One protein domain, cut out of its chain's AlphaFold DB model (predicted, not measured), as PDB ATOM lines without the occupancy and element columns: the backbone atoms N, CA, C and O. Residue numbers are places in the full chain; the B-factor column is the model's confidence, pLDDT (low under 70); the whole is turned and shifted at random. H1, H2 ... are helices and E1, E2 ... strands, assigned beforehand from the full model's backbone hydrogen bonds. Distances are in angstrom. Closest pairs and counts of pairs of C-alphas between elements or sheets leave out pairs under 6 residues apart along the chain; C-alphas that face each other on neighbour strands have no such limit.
ATOM      1  N   ALA A 306      75.933  10.728 115.143       67.62
ATOM      2  CA  ALA A 306      75.325  10.384 113.867       67.62
ATOM      3  C   ALA A 306      73.832  10.725 113.875       67.62
ATOM      4  O   ALA A 306      73.124  10.347 114.807       67.62
ATOM      5  N   ASP A 307      73.348  11.358 112.802       67.00
ATOM      6  CA  ASP A 307      71.914  11.455 112.528       67.00
ATOM      7  C   ASP A 307      71.361  10.036 112.358       67.00
ATOM      8  O   ASP A 307      71.538   9.384 111.326       67.00
ATOM      9  N   ARG A 308      70.749   9.521 113.425       80.38
ATOM     10  CA  ARG A 308      70.116   8.197 113.453       80.38
ATOM     11  C   ARG A 308      68.692   8.237 112.906       80.38
ATOM     12  O   ARG A 308      68.160   7.188 112.562       80.38
ATOM     13  N   LEU A 309      68.115   9.430 112.790       82.38
ATOM     14  CA  LEU A 309      66.863   9.673 112.092       82.38
ATOM     15  C   LEU A 309      67.154  10.005 110.627       82.38
ATOM     16  O   LEU A 309      67.951  10.890 110.320       82.38
ATOM     17  N   VAL A 310      66.497   9.302 109.713       82.00
ATOM     18  CA  VAL A 310      66.583   9.545 108.267       82.00
ATOM     19  C   VAL A 310      65.192   9.751 107.696       82.00
ATOM     20  O   VAL A 310      64.250   9.119 108.164       82.00
ATOM     21  N   ARG A 311      65.031  10.590 106.670       85.69
ATOM     22  CA  ARG A 311      63.723  10.712 106.017       85.69
ATOM     23  C   ARG A 311      63.350   9.396 105.345       85.69
ATOM     24  O   ARG A 311      64.213   8.695 104.812       85.69
ATOM     25  N   LEU A 312      62.058   9.098 105.320       85.12
ATOM     26  CA  LEU A 312      61.485   7.915 104.685       85.12
ATOM     27  C   LEU A 312      61.980   7.727 103.240       85.12
ATOM     28  O   LEU A 312      62.447   6.648 102.881       85.12
ATOM     29  N   GLN A 313      61.943   8.790 102.435       82.00
ATOM     30  CA  GLN A 313      62.401   8.763 101.042       82.00
ATOM     31  C   GLN A 313      63.892   8.404 100.935       82.00
ATOM     32  O   GLN A 313      64.279   7.526 100.163       82.00
ATOM     33  N   GLU A 314      64.733   9.005 101.781       80.69
ATOM     34  CA  GLU A 314      66.177   8.744 101.807       80.69
ATOM     35  C   GLU A 314      66.486   7.302 102.246       80.69
ATOM     36  O   GLU A 314      67.391   6.658 101.705       80.69
ATOM     37  N   ALA A 315      65.717   6.775 103.203       84.31
ATOM     38  CA  ALA A 315      65.805   5.388 103.644       84.31
ATOM     39  C   ALA A 315      65.465   4.402 102.519       84.31
ATOM     40  O   ALA A 315      66.214   3.448 102.277       84.31
ATOM     41  N   VAL A 316      64.362   4.649 101.807       84.12
ATOM     42  CA  VAL A 316      63.926   3.838 100.664       84.12
ATOM     43  C   VAL A 316      64.976   3.868  99.555       84.12
ATOM     44  O   VAL A 316      65.398   2.801  99.106       84.12
ATOM     45  N   ALA A 317      65.458   5.053  99.167       76.06
ATOM     46  CA  ALA A 317      66.487   5.211  98.139       76.06
ATOM     47  C   ALA A 317      67.783   4.462  98.503       76.06
ATOM     48  O   ALA A 317      68.331   3.711  97.693       76.06
ATOM     49  N   THR A 318      68.233   4.588  99.755       78.81
ATOM     50  CA  THR A 318      69.457   3.926 100.233       78.81
ATOM     51  C   THR A 318      69.333   2.398 100.214       78.81
ATOM     52  O   THR A 318      70.267   1.709  99.805       78.81
ATOM     53  N   LEU A 319      68.190   1.838 100.623       82.94
ATOM     54  CA  LEU A 319      67.971   0.385 100.612       82.94
ATOM     55  C   LEU A 319      67.748  -0.162  99.197       82.94
ATOM     56  O   LEU A 319      68.228  -1.260  98.895       82.94
ATOM     57  N   LYS A 320      67.080   0.601  98.323       81.56
ATOM     58  CA  LYS A 320      66.949   0.291  96.891       81.56
ATOM     59  C   LYS A 320      68.310   0.176  96.218       81.56
ATOM     60  O   LYS A 320      68.570  -0.831  95.566       81.56
ATOM     61  N   ALA A 321      69.202   1.140  96.454       71.06
ATOM     62  CA  ALA A 321      70.565   1.123  95.922       71.06
ATOM     63  C   ALA A 321      71.364  -0.125  96.349       71.06
ATOM     64  O   ALA A 321      72.313  -0.517  95.679       71.06
ATOM     65  N   GLN A 322      70.961  -0.788  97.436       75.62
ATOM     66  CA  GLN A 322      71.552  -2.041  97.914       75.62
ATOM     67  C   GLN A 322      70.793  -3.297  97.456       75.62
ATOM     68  O   GLN A 322      70.972  -4.380  98.021       75.62
ATOM     69  N   GLY A 323      69.916  -3.163  96.459       80.94
ATOM     70  CA  GLY A 323      69.171  -4.263  95.855       80.94
ATOM     71  C   GLY A 323      67.928  -4.698  96.636       80.94
ATOM     72  O   GLY A 323      67.462  -5.828  96.466       80.94
ATOM     73  N   ARG A 324      67.378  -3.857  97.524       86.38
ATOM     74  CA  ARG A 324      66.082  -4.142  98.164       86.38
ATOM     75  C   ARG A 324      64.935  -3.569  97.338       86.38
ATOM     76  O   ARG A 324      64.902  -2.381  97.052       86.38
ATOM     77  N   GLY A 325      63.954  -4.408  97.013       86.75
ATOM     78  CA  GLY A 325      62.719  -3.940  96.387       86.75
ATOM     79  C   GLY A 325      61.927  -3.033  97.329       86.75
ATOM     80  O   GLY A 325      61.794  -3.336  98.516       86.75
ATOM     81  N   GLU A 326      61.354  -1.957  96.795       85.81
ATOM     82  CA  GLU A 326      60.608  -0.953  97.566       85.81
ATOM     83  C   GLU A 326      59.488  -1.554  98.409       85.81
ATOM     84  O   GLU A 326      59.364  -1.246  99.589       85.81
ATOM     85  N   ARG A 327      58.725  -2.487  97.828       85.81
ATOM     86  CA  ARG A 327      57.652  -3.205  98.520       85.81
ATOM     87  C   ARG A 327      58.139  -3.895  99.795       85.81
ATOM     88  O   ARG A 327      57.385  -4.013 100.751       85.81
ATOM     89  N   THR A 328      59.392  -4.357  99.817       87.38
ATOM     90  CA  THR A 328      59.988  -4.959 101.019       87.38
ATOM     91  C   THR A 328      60.270  -3.895 102.074       87.38
ATOM     92  O   THR A 328      59.958  -4.114 103.237       87.38
ATOM     93  N   VAL A 329      60.816  -2.746 101.667       84.69
ATOM     94  CA  VAL A 329      61.106  -1.629 102.574       84.69
ATOM     95  C   VAL A 329      59.811  -1.064 103.151       84.69
ATOM     96  O   VAL A 329      59.684  -0.995 104.362       84.69
ATOM     97  N   ARG A 330      58.804  -0.772 102.318       84.25
ATOM     98  CA  ARG A 330      57.485  -0.316 102.786       84.25
ATOM     99  C   ARG A 330      56.829  -1.324 103.732       84.25
ATOM    100  O   ARG A 330      56.252  -0.916 104.726       84.25
ATOM    101  N   ARG A 331      56.982  -2.634 103.498       84.56
ATOM    102  CA  ARG A 331      56.489  -3.677 104.420       84.56
ATOM    103  C   ARG A 331      57.195  -3.675 105.781       84.56
ATOM    104  O   ARG A 331      56.607  -4.119 106.755       84.56
ATOM    105  N   TRP A 332      58.451  -3.236 105.857       85.31
ATOM    106  CA  TRP A 332      59.147  -3.065 107.141       85.31
ATOM    107  C   TRP A 332      58.685  -1.827 107.908       85.31
ATOM    108  O   TRP A 332      58.915  -1.742 109.107       85.31
ATOM    109  N   LEU A 333      58.082  -0.870 107.204       80.75
ATOM    110  CA  LEU A 333      57.681   0.429 107.735       80.75
ATOM    111  C   LEU A 333      56.182   0.518 108.005       80.75
ATOM    112  O   LEU A 333      55.756   1.329 108.818       80.75
ATOM    113  N   ALA A 334      55.387  -0.305 107.326       77.38
ATOM    114  CA  ALA A 334      53.987  -0.482 107.644       77.38
ATOM    115  C   ALA A 334      53.867  -1.107 109.045       77.38
ATOM    116  O   ALA A 334      54.606  -2.056 109.341       77.38
ATOM    117  N   PRO A 335      52.937  -0.622 109.887       66.12
ATOM    118  CA  PRO A 335      52.544  -1.339 111.085       66.12
ATOM    119  C   PRO A 335      52.218  -2.775 110.691       66.12
ATOM    120  O   PRO A 335      51.405  -3.004 109.796       66.12
ATOM    121  N   ARG A 336      52.851  -3.755 111.337       67.12
ATOM    122  CA  ARG A 336      52.460  -5.161 111.187       67.12
ATOM    123  C   ARG A 336      51.220  -5.441 112.026       67.12
ATOM    124  O   ARG A 336      51.217  -6.386 112.795       67.12
ATOM    125  N   LEU A 337      50.228  -4.568 111.954       76.94
ATOM    126  CA  LEU A 337      48.943  -4.767 112.594       76.94
ATOM    127  C   LEU A 337      47.953  -4.893 111.454       76.94
ATOM    128  O   LEU A 337      47.509  -3.903 110.878       76.94
ATOM    129  N   GLU A 338      47.705  -6.135 111.072       83.75
ATOM    130  CA  GLU A 338      46.640  -6.468 110.142       83.75
ATOM    131  C   GLU A 338      45.409  -6.774 110.992       83.75
ATOM    132  O   GLU A 338      45.485  -7.553 111.946       83.75
ATOM    133  N   LEU A 339      44.293  -6.112 110.691       86.94
ATOM    134  CA  LEU A 339      43.012  -6.523 111.245       86.94
ATOM    135  C   LEU A 339      42.676  -7.871 110.603       86.94
ATOM    136  O   LEU A 339      42.651  -7.982 109.376       86.94
ATOM    137  N   VAL A 340      42.502  -8.895 111.429       92.50
ATOM    138  CA  VAL A 340      42.145 -10.253 111.021       92.50
ATOM    139  C   VAL A 340      41.045 -10.762 111.932       92.50
ATOM    140  O   VAL A 340      40.956 -10.373 113.092       92.50
ATOM    141  N   ASP A 341      40.255 -11.692 111.436       94.44
ATOM    142  CA  ASP A 341      39.269 -12.389 112.236       94.44
ATOM    143  C   ASP A 341      39.926 -13.577 112.937       94.44
ATOM    144  O   ASP A 341      40.530 -14.448 112.306       94.44
ATOM    145  N   ARG A 342      39.831 -13.629 114.266       94.81
ATOM    146  CA  ARG A 342      40.331 -14.743 115.070       94.81
ATOM    147  C   ARG A 342      39.165 -15.599 115.534       94.81
ATOM    148  O   ARG A 342      38.262 -15.119 116.209       94.81
ATOM    149  N   CYS A 343      39.217 -16.891 115.227       95.25
ATOM    150  CA  CYS A 343      38.223 -17.834 115.722       95.25
ATOM    151  C   CYS A 343      38.295 -17.968 117.246       95.25
ATOM    152  O   CYS A 343      39.365 -18.241 117.797       95.25
ATOM    153  N   THR A 344      37.152 -17.840 117.914       95.00
ATOM    154  CA  THR A 344      37.034 -17.968 119.371       95.00
ATOM    155  C   THR A 344      37.321 -19.381 119.888       95.00
ATOM    156  O   THR A 344      37.778 -19.525 121.018       95.00
ATOM    157  N   GLU A 345      37.122 -20.407 119.056       93.81
ATOM    158  CA  GLU A 345      37.295 -21.819 119.423       93.81
ATOM    159  C   GLU A 345      38.709 -22.336 119.103       93.81
ATOM    160  O   GLU A 345      39.441 -22.776 119.988       93.81
ATOM    161  N   CYS A 346      39.137 -22.260 117.837       93.31
ATOM    162  CA  CYS A 346      40.422 -22.831 117.406       93.31
ATOM    163  C   CYS A 346      41.578 -21.822 117.331       93.31
ATOM    164  O   CYS A 346      42.710 -22.209 117.033       93.31
ATOM    165  N   ALA A 347      41.316 -20.531 117.567       93.12
ATOM    166  CA  ALA A 347      42.282 -19.436 117.448       93.12
ATOM    167  C   ALA A 347      42.930 -19.260 116.057       93.12
ATOM    168  O   ALA A 347      43.884 -18.486 115.937       93.12
ATOM    169  N   ALA A 348      42.420 -19.926 115.014       92.25
ATOM    170  CA  ALA A 348      42.848 -19.700 113.636       92.25
ATOM    171  C   ALA A 348      42.528 -18.263 113.189       92.25
ATOM    172  O   ALA A 348      41.523 -17.689 113.614       92.25
ATOM    173  N   LEU A 349      43.394 -17.707 112.339       92.88
ATOM    174  CA  LEU A 349      43.290 -16.346 111.815       92.88
ATOM    175  C   LEU A 349      42.779 -16.379 110.376       92.88
ATOM    176  O   LEU A 349      43.273 -17.168 109.569       92.88
ATOM    177  N   TRP A 350      41.840 -15.494 110.067       91.81
ATOM    178  CA  TRP A 350      41.163 -15.392 108.780       91.81
ATOM    179  C   TRP A 350      41.154 -13.937 108.300       91.81
ATOM    180  O   TRP A 350      41.152 -13.024 109.127       91.81
ATOM    181  N   PRO A 351      41.176 -13.678 106.984       88.62
ATOM    182  CA  PRO A 351      40.931 -12.336 106.468       88.62
ATOM    183  C   PRO A 351      39.541 -11.846 106.886       88.62
ATOM    184  O   PRO A 351      38.579 -12.615 106.859       88.62
ATOM    185  N   VAL A 352      39.458 -10.569 107.267       86.88
ATOM    186  CA  VAL A 352      38.205  -9.920 107.681       86.88
ATOM    187  C   VAL A 352      37.164 -10.051 106.569       86.88
ATOM    188  O   VAL A 352      37.498  -9.884 105.395       86.88
ATOM    189  N   GLU A 353      35.921 -10.357 106.947       81.69
ATOM    190  CA  GLU A 353      34.745 -10.479 106.060       81.69
ATOM    191  C   GLU A 353      34.741 -11.675 105.083       81.69
ATOM    192  O   GLU A 353      33.757 -11.860 104.363       81.69
ATOM    193  N   GLU A 354      35.774 -12.525 105.044       87.19
ATOM    194  CA  GLU A 354      35.808 -13.644 104.083       87.19
ATOM    195  C   GLU A 354      34.878 -14.800 104.490       87.19
ATOM    196  O   GLU A 354      34.323 -15.491 103.631       87.19
ATOM    197  N   TYR A 355      34.657 -14.994 105.795       86.69
ATOM    198  CA  TYR A 355      33.877 -16.113 106.316       86.69
ATOM    199  C   TYR A 355      32.884 -15.663 107.395       86.69
ATOM    200  O   TYR A 355      33.248 -14.904 108.285       86.69
ATOM    201  N   PRO A 356      31.635 -16.163 107.386       87.81
ATOM    202  CA  PRO A 356      30.671 -15.875 108.451       87.81
ATOM    203  C   PRO A 356      30.932 -16.674 109.746       87.81
ATOM    204  O   PRO A 356      30.354 -16.361 110.783       87.81
ATOM    205  N   ALA A 357      31.751 -17.729 109.682       91.56
ATOM    206  CA  ALA A 357      32.165 -18.584 110.797       91.56
ATOM    207  C   ALA A 357      33.476 -19.298 110.436       91.56
ATOM    208  O   ALA A 357      33.814 -19.398 109.258       91.56
ATOM    209  N   CYS A 358      34.206 -19.821 111.423       93.50
ATOM    210  CA  CYS A 358      35.509 -20.434 111.181       93.50
ATOM    211  C   CYS A 358      35.425 -21.703 110.304       93.50
ATOM    212  O   CYS A 358      34.850 -22.705 110.745       93.50
ATOM    213  N   PRO A 359      36.061 -21.714 109.113       93.94
ATOM    214  CA  PRO A 359      36.046 -22.860 108.205       93.94
ATOM    215  C   PRO A 359      37.179 -23.866 108.482       93.94
ATOM    216  O   PRO A 359      37.437 -24.733 107.654       93.94
ATOM    217  N   ALA A 360      37.903 -23.747 109.605       92.62
ATOM    218  CA  ALA A 360      38.986 -24.671 109.937       92.62
ATOM    219  C   ALA A 360      38.443 -26.083 110.182       92.62
ATOM    220  O   ALA A 360      37.531 -26.261 110.986       92.62
ATOM    221  N   ASP A 361      39.060 -27.085 109.563       93.19
ATOM    222  CA  ASP A 361      38.800 -28.484 109.883       93.19
ATOM    223  C   ASP A 361      39.588 -28.888 111.132       93.19
ATOM    224  O   ASP A 361      40.818 -28.784 111.182       93.19
ATOM    225  N   LEU A 362      38.874 -29.344 112.158       89.69
ATOM    226  CA  LEU A 362      39.453 -29.891 113.376       89.69
ATOM    227  C   LEU A 362      39.677 -31.398 113.219       89.69
ATOM    228  O   LEU A 362      38.891 -32.080 112.549       89.69
ATOM    229  N   PRO A 363      40.743 -31.943 113.833       87.19
ATOM    230  CA  PRO A 363      40.960 -33.380 113.838       87.19
ATOM    231  C   PRO A 363      39.764 -34.097 114.491       87.19
ATOM    232  O   PRO A 363      39.201 -33.577 115.457       87.19
ATOM    233  N   PRO A 364      39.383 -35.285 113.989       91.06
ATOM    234  CA  PRO A 364      38.289 -36.064 114.556       91.06
ATOM    235  C   PRO A 364      38.590 -36.453 116.009       91.06
ATOM    236  O   PRO A 364      39.737 -36.752 116.352       91.06
ATOM    237  N   GLU A 365      37.557 -36.497 116.852       88.44
ATOM    238  CA  GLU A 365      37.690 -36.905 118.262       88.44
ATOM    239  C   GLU A 365      38.134 -38.370 118.407       88.44
ATOM    240  O   GLU A 365      38.837 -38.724 119.355       88.44
ATOM    241  N   GLU A 366      37.770 -39.215 117.439       92.12
ATOM    242  CA  GLU A 366      38.136 -40.628 117.401       92.12
ATOM    243  C   GLU A 366      39.101 -40.940 116.241       92.12
ATOM    244  O   GLU A 366      38.923 -40.439 115.123       92.12
ATOM    245  N   PRO A 367      40.118 -41.803 116.450       89.56
ATOM    246  CA  PRO A 367      41.017 -42.238 115.386       89.56
ATOM    247  C   PRO A 367      40.248 -42.916 114.241       89.56
ATOM    248  O   PRO A 367      39.723 -44.015 114.403       89.56
ATOM    249  N   GLY A 368      40.227 -42.275 113.071       91.56
ATOM    250  CA  GLY A 368      39.530 -42.764 111.876       91.56
ATOM    251  C   GLY A 368      38.178 -42.103 111.590       91.56
ATOM    252  O   GLY A 368      37.533 -42.503 110.624       91.56
ATOM    253  N   GLY A 369      37.754 -41.118 112.389       91.06
ATOM    254  CA  GLY A 369      36.587 -40.286 112.081       91.06
ATOM    255  C   GLY A 369      36.844 -39.255 110.972       91.06
ATOM    256  O   GLY A 369      37.992 -38.971 110.621       91.06
ATOM    257  N   ASP A 370      35.764 -38.674 110.447       93.50
ATOM    258  CA  ASP A 370      35.831 -37.540 109.520       93.50
ATOM    259  C   ASP A 370      36.161 -36.237 110.280       93.50
ATOM    260  O   ASP A 370      35.711 -36.065 111.418       93.50
ATOM    261  N   PRO A 371      36.939 -35.310 109.689       92.12
ATOM    262  CA  PRO A 371      37.224 -34.016 110.302       92.12
ATOM    263  C   PRO A 371      35.939 -33.215 110.552       92.12
ATOM    264  O   PRO A 371      35.018 -33.212 109.733       92.12
ATOM    265  N   VAL A 372      35.891 -32.519 111.689       90.88
ATOM    266  CA  VAL A 372      34.745 -31.692 112.090       90.88
ATOM    267  C   VAL A 372      35.084 -30.230 111.825       90.88
ATOM    268  O   VAL A 372      36.092 -29.729 112.318       90.88
ATOM    269  N   THR A 373      34.251 -29.518 111.067       91.50
ATOM    270  CA  THR A 373      34.449 -28.080 110.842       91.50
ATOM    271  C   THR A 373      34.246 -27.312 112.149       91.50
ATOM    272  O   THR A 373      33.247 -27.503 112.839       91.50
ATOM    273  N   CYS A 374      35.187 -26.429 112.485       94.69
ATOM    274  CA  CYS A 374      35.246 -25.718 113.759       94.69
ATOM    275  C   CYS A 374      33.969 -24.926 114.066       94.69
ATOM    276  O   CYS A 374      33.482 -24.978 115.191       94.69
ATOM    277  N   GLY A 375      33.446 -24.170 113.092       91.19
ATOM    278  CA  GLY A 375      32.194 -23.419 113.234       91.19
ATOM    279  C   GLY A 375      32.212 -22.296 114.281       91.19
ATOM    280  O   GLY A 375      31.181 -21.664 114.499       91.19
ATOM    281  N   GLY A 376      33.356 -22.035 114.924       94.25
ATOM    282  CA  GLY A 376      33.492 -20.993 115.939       94.25
ATOM    283  C   GLY A 376      33.254 -19.591 115.380       94.25
ATOM    284  O   GLY A 376      33.495 -19.327 114.196       94.25
ATOM    285  N   ILE A 377      32.803 -18.690 116.255       94.62
ATOM    286  CA  ILE A 377      32.574 -17.277 115.932       94.62
ATOM    287  C   ILE A 377      33.924 -16.614 115.634       94.62
ATOM    288  O   ILE A 377      34.953 -16.973 116.211       94.62
ATOM    289  N   LEU A 378      33.924 -15.694 114.677       94.75
ATOM    290  CA  LEU A 378      35.084 -14.917 114.273       94.75
ATOM    291  C   LEU A 378      35.007 -13.528 114.917       94.75
ATOM    292  O   LEU A 378      34.041 -12.807 114.676       94.75
ATOM    293  N   ASP A 379      36.005 -13.183 115.732       94.38
ATOM    294  CA  ASP A 379      36.120 -11.872 116.377       94.38
ATOM    295  C   ASP A 379      37.267 -11.065 115.755       94.38
ATOM    296  O   ASP A 379      38.365 -11.596 115.545       94.38
ATOM    297  N   GLU A 380      37.048  -9.767 115.540       93.81
ATOM    298  CA  GLU A 380      38.084  -8.854 115.058       93.81
ATOM    299  C   GLU A 380      39.283  -8.820 116.021       93.81
ATOM    300  O   GLU A 380      39.176  -8.522 117.217       93.81
ATOM    301  N   HIS A 381      40.467  -9.099 115.489       89.94
ATOM    302  CA  HIS A 381      41.714  -9.134 116.228       89.94
ATOM    303  C   HIS A 381      42.830  -8.450 115.439       89.94
ATOM    304  O   HIS A 381      43.023  -8.680 114.250       89.94
ATOM    305  N   TRP A 382      43.633  -7.633 116.115       86.12
ATOM    306  CA  TRP A 382      44.838  -7.074 115.509       86.12
ATOM    307  C   TRP A 382      45.961  -8.107 115.573       86.12
ATOM    308  O   TRP A 382      46.463  -8.416 116.654       86.12
ATOM    309  N   HIS A 383      46.355  -8.653 114.424       82.50
ATOM    310  CA  HIS A 383      47.443  -9.618 114.336       82.50
ATOM    311  C   HIS A 383      48.764  -8.973 113.930       82.50
ATOM    312  O   HIS A 383      48.859  -8.249 112.940       82.50
ATOM    313  N   GLY A 384      49.795  -9.340 114.691       78.31
ATOM    314  CA  GLY A 384      51.201  -9.072 114.447       78.31
ATOM    315  C   GLY A 384      51.860  -8.401 115.648       78.31
ATOM    316  O   GLY A 384      51.394  -8.541 116.776       78.31
ATOM    317  N   ASP A 385      52.999  -7.757 115.425       73.50
ATOM    318  CA  ASP A 385      53.847  -7.236 116.496       73.50
ATOM    319  C   ASP A 385      53.898  -5.709 116.402       73.50
ATOM    320  O   ASP A 385      54.510  -5.151 115.485       73.50
ATOM    321  N   ALA A 386      53.216  -5.045 117.338       66.50
ATOM    322  CA  ALA A 386      53.174  -3.589 117.434       66.50
ATOM    323  C   ALA A 386      54.561  -2.988 117.725       66.50
ATOM    324  O   ALA A 386      54.827  -1.854 117.332       66.50
ATOM    325  N   GLU A 387      55.455  -3.750 118.362       66.06
ATOM    326  CA  GLU A 387      56.828  -3.338 118.670       66.06
ATOM    327  C   GLU A 387      57.806  -3.667 117.531       66.06
ATOM    328  O   GLU A 387      58.929  -3.163 117.509       66.06
ATOM    329  N   ALA A 388      57.389  -4.452 116.529       68.25
ATOM    330  CA  ALA A 388      58.201  -4.742 115.343       68.25
ATOM    331  C   ALA A 388      58.241  -3.593 114.321       68.25
ATOM    332  O   ALA A 388      58.828  -3.755 113.242       68.25
ATOM    333  N   VAL A 389      57.610  -2.456 114.618       69.00
ATOM    334  CA  VAL A 389      57.657  -1.270 113.762       69.00
ATOM    335  C   VAL A 389      58.979  -0.551 113.997       69.00
ATOM    336  O   VAL A 389      59.376  -0.296 115.129       69.00
ATOM    337  N   VAL A 390      59.674  -0.224 112.907       79.00
ATOM    338  CA  VAL A 390      60.851   0.648 112.965       79.00
ATOM    339  C   VAL A 390      60.450   1.944 113.657       79.00
ATOM    340  O   VAL A 390      59.535   2.618 113.183       79.00
ATOM    341  N   GLU A 391      61.140   2.294 114.744       81.56
ATOM    342  CA  GLU A 391      60.894   3.546 115.457       81.56
ATOM    343  C   GLU A 391      60.922   4.711 114.458       81.56
ATOM    344  O   GLU A 391      61.815   4.813 113.616       81.56
ATOM    345  N   GLY A 392      59.905   5.565 114.484       82.44
ATOM    346  CA  GLY A 392      59.722   6.614 113.492       82.44
ATOM    347  C   GLY A 392      59.033   7.828 114.091       82.44
ATOM    348  O   GLY A 392      58.300   7.731 115.070       82.44
ATOM    349  N   TRP A 393      59.286   8.986 113.497       85.69
ATOM    350  CA  TRP A 393      58.718  10.263 113.899       85.69
ATOM    351  C   TRP A 393      58.133  10.961 112.674       85.69
ATOM    352  O   TRP A 393      58.803  11.081 111.653       85.69
ATOM    353  N   CYS A 394      56.888  11.420 112.758       85.50
ATOM    354  CA  CYS A 394      56.271  12.228 111.713       85.50
ATOM    355  C   CYS A 394      56.258  13.692 112.154       85.50
ATOM    356  O   CYS A 394      55.699  14.017 113.203       85.50
ATOM    357  N   ASP A 395      56.865  14.564 111.353       79.31
ATOM    358  CA  ASP A 395      56.703  16.003 111.506       79.31
ATOM    359  C   ASP A 395      55.321  16.401 110.978       79.31
ATOM    360  O   ASP A 395      55.066  16.324 109.778       79.31
ATOM    361  N   ILE A 396      54.423  16.816 111.872       78.50
ATOM    362  CA  ILE A 396      53.034  17.149 111.531       78.50
ATOM    363  C   ILE A 396      52.961  18.391 110.634       78.50
ATOM    364  O   ILE A 396      52.082  18.467 109.786       78.50
ATOM    365  N   ALA A 397      53.877  19.352 110.789       62.03
ATOM    366  CA  ALA A 397      53.825  20.599 110.029       62.03
ATOM    367  C   ALA A 397      54.250  20.402 108.570       62.03
ATOM    368  O   ALA A 397      53.718  21.042 107.669       62.03
ATOM    369  N   THR A 398      55.221  19.519 108.341       77.62
ATOM    370  CA  THR A 398      55.796  19.272 107.010       77.62
ATOM    371  C   THR A 398      55.358  17.943 106.406       77.62
ATOM    372  O   THR A 398      55.827  17.579 105.330       77.62
ATOM    373  N   HIS A 399      54.535  17.173 107.127       75.94
ATOM    374  CA  HIS A 399      54.176  15.785 106.820       75.94
ATOM    375  C   HIS A 399      55.387  14.882 106.503       75.94
ATOM    376  O   HIS A 399      55.265  13.843 105.853       75.94
ATOM    377  N   THR A 400      56.584  15.254 106.972       78.50
ATOM    378  CA  THR A 400      57.813  14.518 106.678       78.50
ATOM    379  C   THR A 400      58.004  13.406 107.698       78.50
ATOM    380  O   THR A 400      58.181  13.651 108.892       78.50
ATOM    381  N   THR A 401      58.033  12.161 107.225       82.06
ATOM    382  CA  THR A 401      58.331  10.999 108.070       82.06
ATOM    383  C   THR A 401      59.834  10.764 108.179       82.06
ATOM    384  O   THR A 401      60.541  10.622 107.176       82.06
ATOM    385  N   TRP A 402      60.307  10.659 109.411       86.94
ATOM    386  CA  TRP A 402      61.652  10.275 109.801       86.94
ATOM    387  C   TRP A 402      61.631   8.888 110.428       86.94
ATOM    388  O   TRP A 402      60.692   8.511 111.119       86.94
ATOM    389  N   LEU A 403      62.679   8.122 110.185       88.25
ATOM    390  CA  LEU A 403      62.811   6.740 110.606       88.25
ATOM    391  C   LEU A 403      64.109   6.568 111.366       88.25
ATOM    392  O   LEU A 403      65.154   7.069 110.944       88.25
ATOM    393  N   TRP A 404      64.057   5.797 112.438       87.75
ATOM    394  CA  TRP A 404      65.218   5.337 113.162       87.75
ATOM    395  C   TRP A 404      65.966   4.309 112.326       87.75
ATOM    396  O   TRP A 404      65.655   3.118 112.231       87.75
ATOM    397  N   TRP A 405      66.994   4.806 111.665       85.31
ATOM    398  CA  TRP A 405      67.762   4.054 110.704       85.31
ATOM    399  C   TRP A 405      68.454   2.807 111.271       85.31
ATOM    400  O   TRP A 405      68.485   1.801 110.559       85.31
ATOM    401  N   PRO A 406      68.984   2.790 112.513       85.19
ATOM    402  CA  PRO A 406      69.566   1.577 113.085       85.19
ATOM    403  C   PRO A 406      68.623   0.365 113.101       85.19
ATOM    404  O   PRO A 406      69.089  -0.761 112.910       85.19
ATOM    405  N   ASP A 407      67.320   0.568 113.288       83.62
ATOM    406  CA  ASP A 407      66.342  -0.528 113.320       83.62
ATOM    407  C   ASP A 407      66.026  -1.024 111.919       83.62
ATOM    408  O   ASP A 407      66.122  -2.222 111.635       83.62
ATOM    409  N   LEU A 408      65.781  -0.091 111.000       85.81
ATOM    410  CA  LEU A 408      65.575  -0.416 109.595       85.81
ATOM    411  C   LEU A 408      66.799  -1.124 108.986       85.81
ATOM    412  O   LEU A 408      66.677  -2.076 108.210       85.81
ATOM    413  N   TRP A 409      68.000  -0.702 109.378       83.19
ATOM    414  CA  TRP A 409      69.251  -1.323 108.962       83.19
ATOM    415  C   TRP A 409      69.437  -2.721 109.564       83.19
ATOM    416  O   TRP A 409      69.847  -3.646 108.856       83.19
ATOM    417  N   ARG A 410      69.084  -2.920 110.844       82.00
ATOM    418  CA  ARG A 410      69.060  -4.255 111.464       82.00
ATOM    419  C   ARG A 410      68.129  -5.200 110.705       82.00
ATOM    420  O   ARG A 410      68.574  -6.294 110.356       82.00
ATOM    421  N   LEU A 411      66.912  -4.768 110.361       84.69
ATOM    422  CA  LEU A 411      65.967  -5.546 109.541       84.69
ATOM    423  C   LEU A 411      66.540  -5.901 108.162       84.69
ATOM    424  O   LEU A 411      66.394  -7.033 107.682       84.69
ATOM    425  N   HIS A 412      67.237  -4.957 107.525       85.12
ATOM    426  CA  HIS A 412      67.925  -5.212 106.263       85.12
ATOM    427  C   HIS A 412      68.977  -6.320 106.397       85.12
ATOM    428  O   HIS A 412      69.039  -7.210 105.539       85.12
ATOM    429  N   LEU A 413      69.804  -6.278 107.443       82.12
ATOM    430  CA  LEU A 413      70.878  -7.246 107.654       82.12
ATOM    431  C   LEU A 413      70.335  -8.634 108.017       82.12
ATOM    432  O   LEU A 413      70.738  -9.612 107.382       82.12
ATOM    433  N   THR A 414      69.382  -8.724 108.949       82.50
ATOM    434  CA  THR A 414      68.776 -10.001 109.373       82.50
ATOM    435  C   THR A 414      68.057 -10.693 108.219       82.50
ATOM    436  O   THR A 414      68.269 -11.873 107.960       82.50
ATOM    437  N   THR A 415      67.297  -9.949 107.409       83.56
ATOM    438  CA  THR A 415      66.636 -10.527 106.228       83.56
ATOM    439  C   THR A 415      67.654 -11.082 105.218       83.56
ATOM    440  O   THR A 415      67.358 -12.015 104.468       83.56
ATOM    441  N   ARG A 416      68.858 -10.495 105.138       79.81
ATOM    442  CA  ARG A 416      69.918 -10.960 104.228       79.81
ATOM    443  C   ARG A 416      70.577 -12.240 104.738       79.81
ATOM    444  O   ARG A 416      70.787 -13.144 103.929       79.81
ATOM    445  N   SER A 417      70.879 -12.325 106.035       78.81
ATOM    446  CA  SER A 417      71.444 -13.539 106.638       78.81
ATOM    447  C   SER A 417      70.470 -14.707 106.514       78.81
ATOM    448  O   SER A 417      70.847 -15.726 105.948       78.81
ATOM    449  N   THR A 418      69.192 -14.516 106.858       78.50
ATOM    450  CA  THR A 418      68.174 -15.578 106.763       78.50
ATOM    451  C   THR A 418      68.026 -16.122 105.342       78.50
ATOM    452  O   THR A 418      67.926 -17.331 105.148       78.50
ATOM    453  N   ARG A 419      68.060 -15.259 104.311       79.44
ATOM    454  CA  ARG A 419      68.030 -15.714 102.906       79.44
ATOM    455  C   ARG A 419      69.263 -16.537 102.535       79.44
ATOM    456  O   ARG A 419      69.129 -17.534 101.831       79.44
ATOM    457  N   ARG A 420      70.446 -16.122 102.989       77.81
ATOM    458  CA  ARG A 420      71.703 -16.828 102.724       77.81
ATOM    459  C   ARG A 420      71.754 -18.176 103.443       77.81
ATOM    460  O   ARG A 420      72.212 -19.145 102.847       77.81
ATOM    461  N   ASP A 421      71.273 -18.244 104.677       81.56
ATOM    462  CA  ASP A 421      71.226 -19.488 105.446       81.56
ATOM    463  C   ASP A 421      70.190 -20.452 104.864       81.56
ATOM    464  O   ASP A 421      70.500 -21.622 104.658       81.56
ATOM    465  N   LYS A 422      69.015 -19.954 104.454       82.38
ATOM    466  CA  LYS A 422      68.030 -20.761 103.718       82.38
ATOM    467  C   LYS A 422      68.612 -21.317 102.417       82.38
ATOM    468  O   LYS A 422      68.473 -22.505 102.168       82.38
ATOM    469  N   ALA A 423      69.307 -20.490 101.630       82.44
ATOM    470  CA  ALA A 423      69.948 -20.929 100.389       82.44
ATOM    471  C   ALA A 423      71.021 -22.011 100.619       82.44
ATOM    472  O   ALA A 423      71.186 -22.886  99.776       82.44
ATOM    473  N   ARG A 424      71.728 -21.968 101.758       82.56
ATOM    474  CA  ARG A 424      72.708 -22.990 102.162       82.56
ATOM    475  C   ARG A 424      72.074 -24.297 102.622       82.56
ATOM    476  O   ARG A 424      72.710 -25.323 102.481       82.56
ATOM    477  N   LEU A 425      70.880 -24.254 103.208       85.00
ATOM    478  CA  LEU A 425      70.153 -25.456 103.633       85.00
ATOM    479  C   LEU A 425      69.465 -26.166 102.462       85.00
ATOM    480  O   LEU A 425      69.169 -27.351 102.554       85.00
ATOM    481  N   THR A 426      69.173 -25.437 101.383       86.94
ATOM    482  CA  THR A 426      68.535 -25.974 100.171       86.94
ATOM    483  C   THR A 426      69.520 -26.439  99.095       86.94
ATOM    484  O   THR A 426      69.076 -26.984  98.090       86.94
ATOM    485  N   ALA A 427      70.814 -26.164  99.267       73.19
ATOM    486  CA  ALA A 427      71.898 -26.578  98.374       73.19
ATOM    487  C   ALA A 427      72.667 -27.735  99.011       73.19
ATOM    488  O   ALA A 427      73.062 -28.648  98.255       73.19
TER     489      ALA A 427
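Overview. This is residues 306 to 427 of the 427 residues of an uncharacterized protein of Nocardioides simplex (UniProt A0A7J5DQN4). The domain has two lobes joined by a thin neck of two unnamed stretches, residues 334 to 337 and 384 to 391. One lobe is a small sheet, E1, E6 and E5, with H1 across one face, H2 packed on H1, and H3 leading away as a long arm whose residues 417 to 425 stick out; the other lobe is a second small sheet, E3, E2 and E4, with the long loop of residues 352 to 377 reaching away from it. The printed part has 122 residues with three named helices and six named strands, in the order E1, H1, H2, E2, E3, E4, E5, E6, H3; both sheets are antiparallel and the class is mixed, helices and strands. The whole is only just extended, close to loose, with a radius of gyration of the C-alphas of 20.6 A, and is flat, spanning 63 by 47 by 20 A.

Arrangement. E2, residues 338 to 343, is the inner strand between E3, residues 349 to 351, and E4, residues 378 to 383. E2 and E3 form a hairpin, with N 341 and O 350 2.8 A apart, within hydrogen-bond range; E2 and E4 have N 340 and O 381 at 2.9 A. In the other sheet E6, residues 400 to 404, is the inner strand between E1, residues 309 to 311, and E5, residues 392 to 395. E5 and E6 form a hairpin, with N 402 and O 393 2.7 A apart, within hydrogen-bond range; between the antiparallel neighbours E6 and E1, N 403 and O 310 are within hydrogen-bond range at 2.7 A. E1, E5 and E6 are apart from E2, E3 and E4. H1, residues 312 to 321, is on the sheet E1 E6 E5 at a height of 8.0 A, over E1 and across the strands at 72 degrees on the local plane. H1 touches H2, residues 326 to 333, at a steep tilt of 47 degrees, opposite ways; their closest C-alphas, those of Val 316 and Val 329, are 6.4 A apart. H3, residues 405 to 425, only grazes that sheet with its residues 405 to 408. H3 and H2 are close but not clearly touching, the closest C-alphas, those of Trp 332 and Leu 408, being 7.4 A apart. In H1, H2 and H3 every O i to N i+4 pair is within hydrogen-bond range.

Along the chain. E2 spans 15.2 A, E4 13.4 A and E3 7.1 A. E6 spans 13.5 A, E5 10.1 A and E1 6.9 A, E1 beginning at C-alpha 309 (66.863, 9.673, 112.092). H1 spans 14.3 A, H2 10.7 A, and H3 30.4 A, ending at C-alpha 425 (70.153, -25.456, 103.633).

Size, cuts and confidence. The C-alphas of Gly 368 and Ala 397 are the two farthest apart, at 65.0 A. The printed part has no cut and ends at Ala 427, the chain's last residue. The link E3 to E4 is long, with 26 residues; within it residues 361 to 362 pair antiparallel with 372 to 373. The mean pLDDT of the printed part is 84.3; residues 306 to 307, 335 to 336, 386 to 389 and 397 are under 70.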